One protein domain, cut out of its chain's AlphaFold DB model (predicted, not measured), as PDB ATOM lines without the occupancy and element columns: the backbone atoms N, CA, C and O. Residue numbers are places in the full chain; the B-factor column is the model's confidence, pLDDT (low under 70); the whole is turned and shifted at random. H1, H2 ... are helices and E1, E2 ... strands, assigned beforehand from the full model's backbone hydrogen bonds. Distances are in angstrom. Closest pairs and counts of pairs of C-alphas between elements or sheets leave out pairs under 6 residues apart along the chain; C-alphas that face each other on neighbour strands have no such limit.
ATOM      1  N   ALA A   9     108.924 119.620 143.839       77.56
ATOM      2  CA  ALA A   9     108.371 118.389 143.281       77.56
ATOM      3  C   ALA A   9     109.107 117.161 143.835       77.56
ATOM      4  O   ALA A   9     110.330 117.169 143.965       77.56
ATOM      5  N   VAL A  10     108.357 116.102 144.134       79.25
ATOM      6  CA  VAL A  10     108.857 114.787 144.538       79.25
ATOM      7  C   VAL A  10     108.745 113.853 143.345       79.25
ATOM      8  O   VAL A  10     107.644 113.565 142.872       79.25
ATOM      9  N   LEU A  11     109.892 113.381 142.869       83.19
ATOM     10  CA  LEU A  11     109.992 112.415 141.781       83.19
ATOM     11  C   LEU A  11     110.441 111.061 142.337       83.19
ATOM     12  O   LEU A  11     111.420 110.990 143.078       83.19
ATOM     13  N   THR A  12     109.745 109.997 141.954       82.56
ATOM     14  CA  THR A  12     110.086 108.600 142.269       82.56
ATOM     15  C   THR A  12     110.402 107.841 140.978       82.56
ATOM     16  O   THR A  12     110.302 108.397 139.885       82.56
ATOM     17  N   GLY A  13     110.853 106.583 141.076       83.06
ATOM     18  CA  GLY A  13     111.127 105.753 139.892       83.06
ATOM     19  C   GLY A  13     112.369 106.160 139.086       83.06
ATOM     20  O   GLY A  13     112.447 105.885 137.893       83.06
ATOM     21  N   LEU A  14     113.348 106.809 139.725       84.50
ATOM     22  CA  LEU A  14     114.577 107.304 139.079       84.50
ATOM     23  C   LEU A  14     115.685 106.243 138.924       84.50
ATOM     24  O   LEU A  14     116.784 106.565 138.482       84.50
ATOM     25  N   ALA A  15     115.424 104.992 139.314       80.88
ATOM     26  CA  ALA A  15     116.420 103.918 139.289       80.88
ATOM     27  C   ALA A  15     116.789 103.476 137.863       80.88
ATOM     28  O   ALA A  15     117.939 103.127 137.603       80.88
ATOM     29  N   GLU A  16     115.824 103.507 136.943       83.44
ATOM     30  CA  GLU A  16     116.019 103.143 135.540       83.44
ATOM     31  C   GLU A  16     116.170 104.406 134.689       83.44
ATOM     32  O   GLU A  16     115.321 105.304 134.724       83.44
ATOM     33  N   TRP A  17     117.246 104.467 133.905       82.81
ATOM     34  CA  TRP A  17     117.490 105.552 132.966       82.81
ATOM     35  C   TRP A  17     118.040 105.041 131.638       82.81
ATOM     36  O   TRP A  17     118.758 104.047 131.569       82.81
ATOM     37  N   GLU A  18     117.727 105.776 130.577       84.44
ATOM     38  CA  GLU A  18     118.210 105.552 129.221       84.44
ATOM     39  C   GLU A  18     118.993 106.779 128.754       84.44
ATOM     40  O   GLU A  18     118.549 107.918 128.918       84.44
ATOM     41  N   SER A  19     120.171 106.560 128.171       80.12
ATOM     42  CA  SER A  19     120.918 107.623 127.497       80.12
ATOM     43  C   SER A  19     120.382 107.807 126.079       80.12
ATOM     44  O   SER A  19     120.143 106.831 125.374       80.12
ATOM     45  N   ASP A  20     120.263 109.053 125.622       74.50
ATOM     46  CA  ASP A  20     119.843 109.411 124.257       74.50
ATOM     47  C   ASP A  20     120.894 109.078 123.174       74.50
ATOM     48  O   ASP A  20     120.889 109.652 122.088       74.50
ATOM     49  N   GLY A  21     121.879 108.227 123.479       67.31
ATOM     50  CA  GLY A  21     122.906 107.755 122.543       67.31
ATOM     51  C   GLY A  21     123.875 108.827 122.024       67.31
ATOM     52  O   GLY A  21     124.792 108.508 121.272       67.31
ATOM     53  N   THR A  22     123.708 110.092 122.418       67.62
ATOM     54  CA  THR A  22     124.576 111.192 121.991       67.62
ATOM     55  C   THR A  22     125.914 111.104 122.720       67.62
ATOM     56  O   THR A  22     126.001 111.365 123.920       67.62
ATOM     57  N   VAL A  23     126.969 110.735 121.992       60.66
ATOM     58  CA  VAL A  23     128.336 110.655 122.519       60.66
ATOM     59  C   VAL A  23     128.978 112.047 122.446       60.66
ATOM     60  O   VAL A  23     129.192 112.579 121.361       60.66
ATOM     61  N   GLY A  24     129.244 112.661 123.604       67.19
ATOM     62  CA  GLY A  24     129.774 114.027 123.734       67.19
ATOM     63  C   GLY A  24     129.329 114.709 125.037       67.19
ATOM     64  O   GLY A  24     128.586 114.124 125.821       67.19
ATOM     65  N   THR A  25     129.759 115.953 125.283       57.59
ATOM     66  CA  THR A  25     129.615 116.699 126.561       57.59
ATOM     67  C   THR A  25     128.178 117.043 126.988       57.59
ATOM     68  O   THR A  25     127.976 117.783 127.949       57.59
ATOM     69  N   THR A  26     127.152 116.530 126.309       64.88
ATOM     70  CA  THR A  26     125.742 116.797 126.634       64.88
ATOM     71  C   THR A  26     124.898 115.534 126.474       64.88
ATOM     72  O   THR A  26     123.882 115.527 125.782       64.88
ATOM     73  N   GLY A  27     125.333 114.438 127.101       67.19
ATOM     74  CA  GLY A  27     124.506 113.241 127.235       67.19
ATOM     75  C   GLY A  27     123.180 113.595 127.914       67.19
ATOM     76  O   GLY A  27     123.168 114.141 129.018       67.19
ATOM     77  N   ARG A  28     122.063 113.329 127.233       76.38
ATOM     78  CA  ARG A  28     120.716 113.485 127.791       76.38
ATOM     79  C   ARG A  28     120.256 112.142 128.333       76.38
ATOM     80  O   ARG A  28     120.342 111.139 127.631       76.38
ATOM     81  N   TYR A  29     119.752 112.147 129.560       78.38
ATOM     82  CA  TYR A  29     119.240 110.960 130.237       78.38
ATOM     83  C   TYR A  29     117.725 111.064 130.382       78.38
ATOM     84  O   TYR A  29     117.204 112.120 130.748       78.38
ATOM     85  N   ARG A  30     117.017 109.978 130.076       82.06
ATOM     86  CA  ARG A  30     115.567 109.854 130.245       82.06
ATOM     87  C   ARG A  30     115.279 108.817 131.317       82.06
ATOM     88  O   ARG A  30     115.780 107.704 131.238       82.06
ATOM     89  N   PHE A  31     114.443 109.166 132.284       85.75
ATOM     90  CA  PHE A  31     114.005 108.256 133.338       85.75
ATOM     91  C   PHE A  31     112.624 107.720 132.967       85.75
ATOM     92  O   PHE A  31     111.604 108.344 133.254       85.75
ATOM     93  N   THR A  32     112.585 106.596 132.254       84.19
ATOM     94  CA  THR A  32     111.354 106.060 131.638       84.19
ATOM     95  C   THR A  32     110.324 105.579 132.656       84.19
ATOM     96  O   THR A  32     109.136 105.488 132.345       84.19
ATOM     97  N   LYS A  33     110.765 105.300 133.884       84.50
ATOM     98  CA  LYS A  33     109.914 104.922 135.016       84.50
ATOM     99  C   LYS A  33     109.661 106.064 135.994       84.50
ATOM    100  O   LYS A  33     108.985 105.827 136.992       84.50
ATOM    101  N   ALA A  34     110.177 107.268 135.730       83.50
ATOM    102  CA  ALA A  34     110.006 108.391 136.639       83.50
ATOM    103  C   ALA A  34     108.535 108.777 136.781       83.50
ATOM    104  O   ALA A  34     107.797 108.853 135.797       83.50
ATOM    105  N   ARG A  35     108.126 109.058 138.015       83.00
ATOM    106  CA  ARG A  35     106.763 109.466 138.356       83.00
ATOM    107  C   ARG A  35     106.805 110.691 139.248       83.00
ATOM    108  O   ARG A  35     107.654 110.788 140.130       83.00
ATOM    109  N   LEU A  36     105.895 111.630 139.011       80.94
ATOM    110  CA  LEU A  36     105.678 112.763 139.904       80.94
ATOM    111  C   LEU A  36     104.760 112.304 141.038       80.94
ATOM    112  O   LEU A  36     103.550 112.209 140.851       80.94
ATOM    113  N   ALA A  37     105.347 112.007 142.193       80.00
ATOM    114  CA  ALA A  37     104.610 111.561 143.370       80.00
ATOM    115  C   ALA A  37     103.876 112.720 144.059       80.00
ATOM    116  O   ALA A  37     102.811 112.529 144.639       80.00
ATOM    117  N   GLY A  38     104.430 113.935 143.992       77.75
ATOM    118  CA  GLY A  38     103.848 115.100 144.648       77.75
ATOM    119  C   GLY A  38     104.475 116.417 144.243       77.75
ATOM    120  O   GLY A  38     105.635 116.443 143.839       77.75
ATOM    121  N   TYR A  39     103.749 117.524 144.395       73.25
ATOM    122  CA  TYR A  39     104.358 118.848 144.346       73.25
ATOM    123  C   TYR A  39     103.665 119.863 145.259       73.25
ATOM    124  O   TYR A  39     102.507 119.701 145.650       73.25
ATOM    125  N   LEU A  40     104.404 120.924 145.578       74.00
ATOM    126  CA  LEU A  40     103.940 122.076 146.326       74.00
ATOM    127  C   LEU A  40     104.324 123.373 145.612       74.00
ATOM    128  O   LEU A  40     105.478 123.559 145.229       74.00
ATOM    129  N   THR A  41     103.365 124.285 145.483       67.44
ATOM    130  CA  THR A  41     103.534 125.591 144.824       67.44
ATOM    131  C   THR A  41     103.683 126.761 145.802       67.44
ATOM    132  O   THR A  41     103.908 127.890 145.375       67.44
ATOM    133  N   ASP A  42     103.530 126.519 147.109       66.50
ATOM    134  CA  ASP A  42     103.613 127.549 148.150       66.50
ATOM    135  C   ASP A  42     104.176 126.991 149.479       66.50
ATOM    136  O   ASP A  42     103.502 126.260 150.196       66.50
ATOM    137  N   LEU A  43     105.415 127.351 149.851       63.69
ATOM    138  CA  LEU A  43     106.033 126.977 151.149       63.69
ATOM    139  C   LEU A  43     105.393 127.710 152.337       63.69
ATOM    140  O   LEU A  43     105.659 127.349 153.489       63.69
ATOM    141  N   THR A  44     104.638 128.780 152.097       61.88
ATOM    142  CA  THR A  44     103.973 129.554 153.151       61.88
ATOM    143  C   THR A  44     102.591 128.996 153.479       61.88
ATOM    144  O   THR A  44     102.194 129.041 154.641       61.88
ATOM    145  N   ALA A  45     101.926 128.375 152.501       59.81
ATOM    146  CA  ALA A  45     100.682 127.632 152.665       59.81
ATOM    147  C   ALA A  45     100.781 126.269 151.949       59.81
ATOM    148  O   ALA A  45     100.334 126.138 150.807       59.81
ATOM    149  N   PRO A  46     101.383 125.249 152.596       58.00
ATOM    150  CA  PRO A  46     101.622 123.960 151.970       58.00
ATOM    151  C   PRO A  46     100.313 123.217 151.656       58.00
ATOM    152  O   PRO A  46      99.769 122.511 152.501       58.00
ATOM    153  N   ALA A  47      99.800 123.379 150.436       61.16
ATOM    154  CA  ALA A  47      98.733 122.566 149.869       61.16
ATOM    155  C   ALA A  47      99.350 121.569 148.880       61.16
ATOM    156  O   ALA A  47      99.717 121.931 147.762       61.16
ATOM    157  N   ASN A  48      99.504 120.318 149.313       61.88
ATOM    158  CA  ASN A  48     100.048 119.257 148.470       61.88
ATOM    159  C   ASN A  48      99.070 118.975 147.331       61.88
ATOM    160  O   ASN A  48      97.955 118.510 147.565       61.88
ATOM    161  N   ALA A  49      99.492 119.249 146.102       61.50
ATOM    162  CA  ALA A  49      98.714 118.941 144.917       61.50
ATOM    163  C   ALA A  49      99.257 117.647 144.314       61.50
ATOM    164  O   ALA A  49     100.058 117.673 143.388       61.50
ATOM    165  N   ALA A  50      98.873 116.501 144.870       60.00
ATOM    166  CA  ALA A  50      98.987 115.236 144.156       60.00
ATOM    167  C   ALA A  50      98.092 114.161 144.753       60.00
ATOM    168  O   ALA A  50      98.006 114.006 145.970       60.00
ATOM    169  N   ASP A  51      97.487 113.405 143.846       60.06
ATOM    170  CA  ASP A  51      96.763 112.165 144.094       60.06
ATOM    171  C   ASP A  51      97.491 111.059 143.311       60.06
ATOM    172  O   ASP A  51      97.102 110.724 142.186       60.06
ATOM    173  N   PRO A  52      98.672 110.612 143.781       63.59
ATOM    174  CA  PRO A  52      99.427 109.604 143.060       63.59
ATOM    175  C   PRO A  52      98.679 108.269 143.123       63.59
ATOM    176  O   PRO A  52      98.261 107.814 144.185       63.59
ATOM    177  N   ALA A  53      98.538 107.618 141.968       65.88
ATOM    178  CA  ALA A  53      97.827 106.343 141.844       65.88
ATOM    179  C   ALA A  53      98.508 105.178 142.592       65.88
ATOM    180  O   ALA A  53      97.898 104.124 142.772       65.88
ATOM    181  N   ASP A  54      99.771 105.346 142.998       77.69
ATOM    182  CA  ASP A  54     100.540 104.374 143.768       77.69
ATOM    183  C   ASP A  54     100.543 104.762 145.263       77.69
ATOM    184  O   ASP A  54     100.943 105.882 145.606       77.69
ATOM    185  N   PRO A  55     100.115 103.868 146.174       78.06
ATOM    186  CA  PRO A  55     100.057 104.162 147.605       78.06
ATOM    187  C   PRO A  55     101.430 104.455 148.229       78.06
ATOM    188  O   PRO A  55     101.501 105.191 149.216       78.06
ATOM    189  N   GLU A  56     102.522 103.922 147.674       78.00
ATOM    190  CA  GLU A  56     103.874 104.221 148.156       78.00
ATOM    191  C   GLU A  56     104.319 105.626 147.727       78.00
ATOM    192  O   GLU A  56     104.887 106.368 148.532       78.00
ATOM    193  N   ASP A  57     103.969 106.047 146.508       78.62
ATOM    194  CA  ASP A  57     104.187 107.422 146.048       78.62
ATOM    195  C   ASP A  57     103.376 108.418 146.901       78.62
ATOM    196  O   ASP A  57     103.901 109.464 147.288       78.62
ATOM    197  N   ALA A  58     102.138 108.069 147.281       75.25
ATOM    198  CA  ALA A  58     101.310 108.877 148.185       75.25
ATOM    199  C   ALA A  58     101.967 109.050 149.559       75.25
ATOM    200  O   ALA A  58     102.035 110.159 150.102       75.25
ATOM    201  N   ARG A  59     102.497 107.954 150.113       78.19
ATOM    202  CA  ARG A  59     103.202 107.950 151.398       78.19
ATOM    203  C   ARG A  59     104.464 108.816 151.344       78.19
ATOM    204  O   ARG A  59     104.694 109.615 152.254       78.19
ATOM    205  N   LEU A  60     105.267 108.676 150.289       74.81
ATOM    206  CA  LEU A  60     106.497 109.449 150.090       74.81
ATOM    207  C   LEU A  60     106.209 110.940 149.893       74.81
ATOM    208  O   LEU A  60     106.854 111.775 150.529       74.81
ATOM    209  N   ALA A  61     105.213 111.284 149.073       76.56
ATOM    210  CA  ALA A  61     104.778 112.662 148.875       76.56
ATOM    211  C   ALA A  61     104.279 113.295 150.182       76.56
ATOM    212  O   ALA A  61     104.678 114.410 150.514       76.56
ATOM    213  N   GLY A  62     103.473 112.569 150.963       73.50
ATOM    214  CA  GLY A  62     103.004 113.022 152.272       73.50
ATOM    215  C   GLY A  62     104.145 113.298 153.254       73.50
ATOM    216  O   GLY A  62     104.146 114.335 153.914       73.50
ATOM    217  N   LEU A  63     105.152 112.420 153.313       73.00
ATOM    218  CA  LEU A  63     106.304 112.588 154.203       73.00
ATOM    219  C   LEU A  63     107.169 113.794 153.811       73.00
ATOM    220  O   LEU A  63     107.543 114.591 154.675       73.00
ATOM    221  N   LEU A  64     107.470 113.933 152.517       73.19
ATOM    222  CA  LEU A  64     108.406 114.933 151.999       73.19
ATOM    223  C   LEU A  64     107.787 116.326 151.829       73.19
ATOM    224  O   LEU A  64     108.500 117.317 151.959       73.19
ATOM    225  N   LEU A  65     106.484 116.415 151.549       72.94
ATOM    226  CA  LEU A  65     105.791 117.691 151.337       72.94
ATOM    227  C   LEU A  65     104.941 118.124 152.538       72.94
ATOM    228  O   LEU A  65     104.746 119.317 152.756       72.94
ATOM    229  N   GLY A  66     104.442 117.178 153.341       65.00
ATOM    230  CA  GLY A  66     103.631 117.465 154.531       65.00
ATOM    231  C   GLY A  66     104.434 117.933 155.747       65.00
ATOM    232  O   GLY A  66     103.848 118.424 156.711       65.00
ATOM    233  N   THR A  67     105.766 117.821 155.712       60.75
ATOM    234  CA  THR A  67     106.633 118.183 156.837       60.75
ATOM    235  C   THR A  67     107.568 119.312 156.438       60.75
ATOM    236  O   THR A  67     108.450 119.141 155.600       60.75
TER     237      THR A  67
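This is residues 9 to 67 of the 95 residues of an uncharacterized protein of Streptomyces kaniharaensis (UniProt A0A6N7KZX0). With little regular structure, this is a two-strand hairpin, E1 and E2, with H1 packed on it; the long loop of residues 13 to 34 reaches away from them and makes the length. The printed part has 59 residues, 21 in named elements: E1, E2, H1, a mixed class. The antiparallel sheet has the order E1 - E2. The whole is loose, radius of gyration of the C-alphas 14.6 A, spanning 44 by 25 by 14 A.

E1, residues 9 to 12, begins at C-alpha 9 (108.371, 118.389, 143.281) and spans 10.0 A. E2, residues 35 to 40, spans 15.2 A. H1, residues 55 to 65, spans 15.2 A to C-alpha 65 (105.791, 117.691, 151.337).

Hairpin E1 and E2 has N 10 and O 38 at 2.8 A. The closest C-alphas of E2 and H1, Ala 37 and Asp 57, are 4.9 A apart. In H1 every O i to N i+4 pair is within hydrogen-bond range.

The printed part has no cut. Both links are long. Residues 21 to 27, 41 to 53 and 66 to 67 have pLDDT under 70.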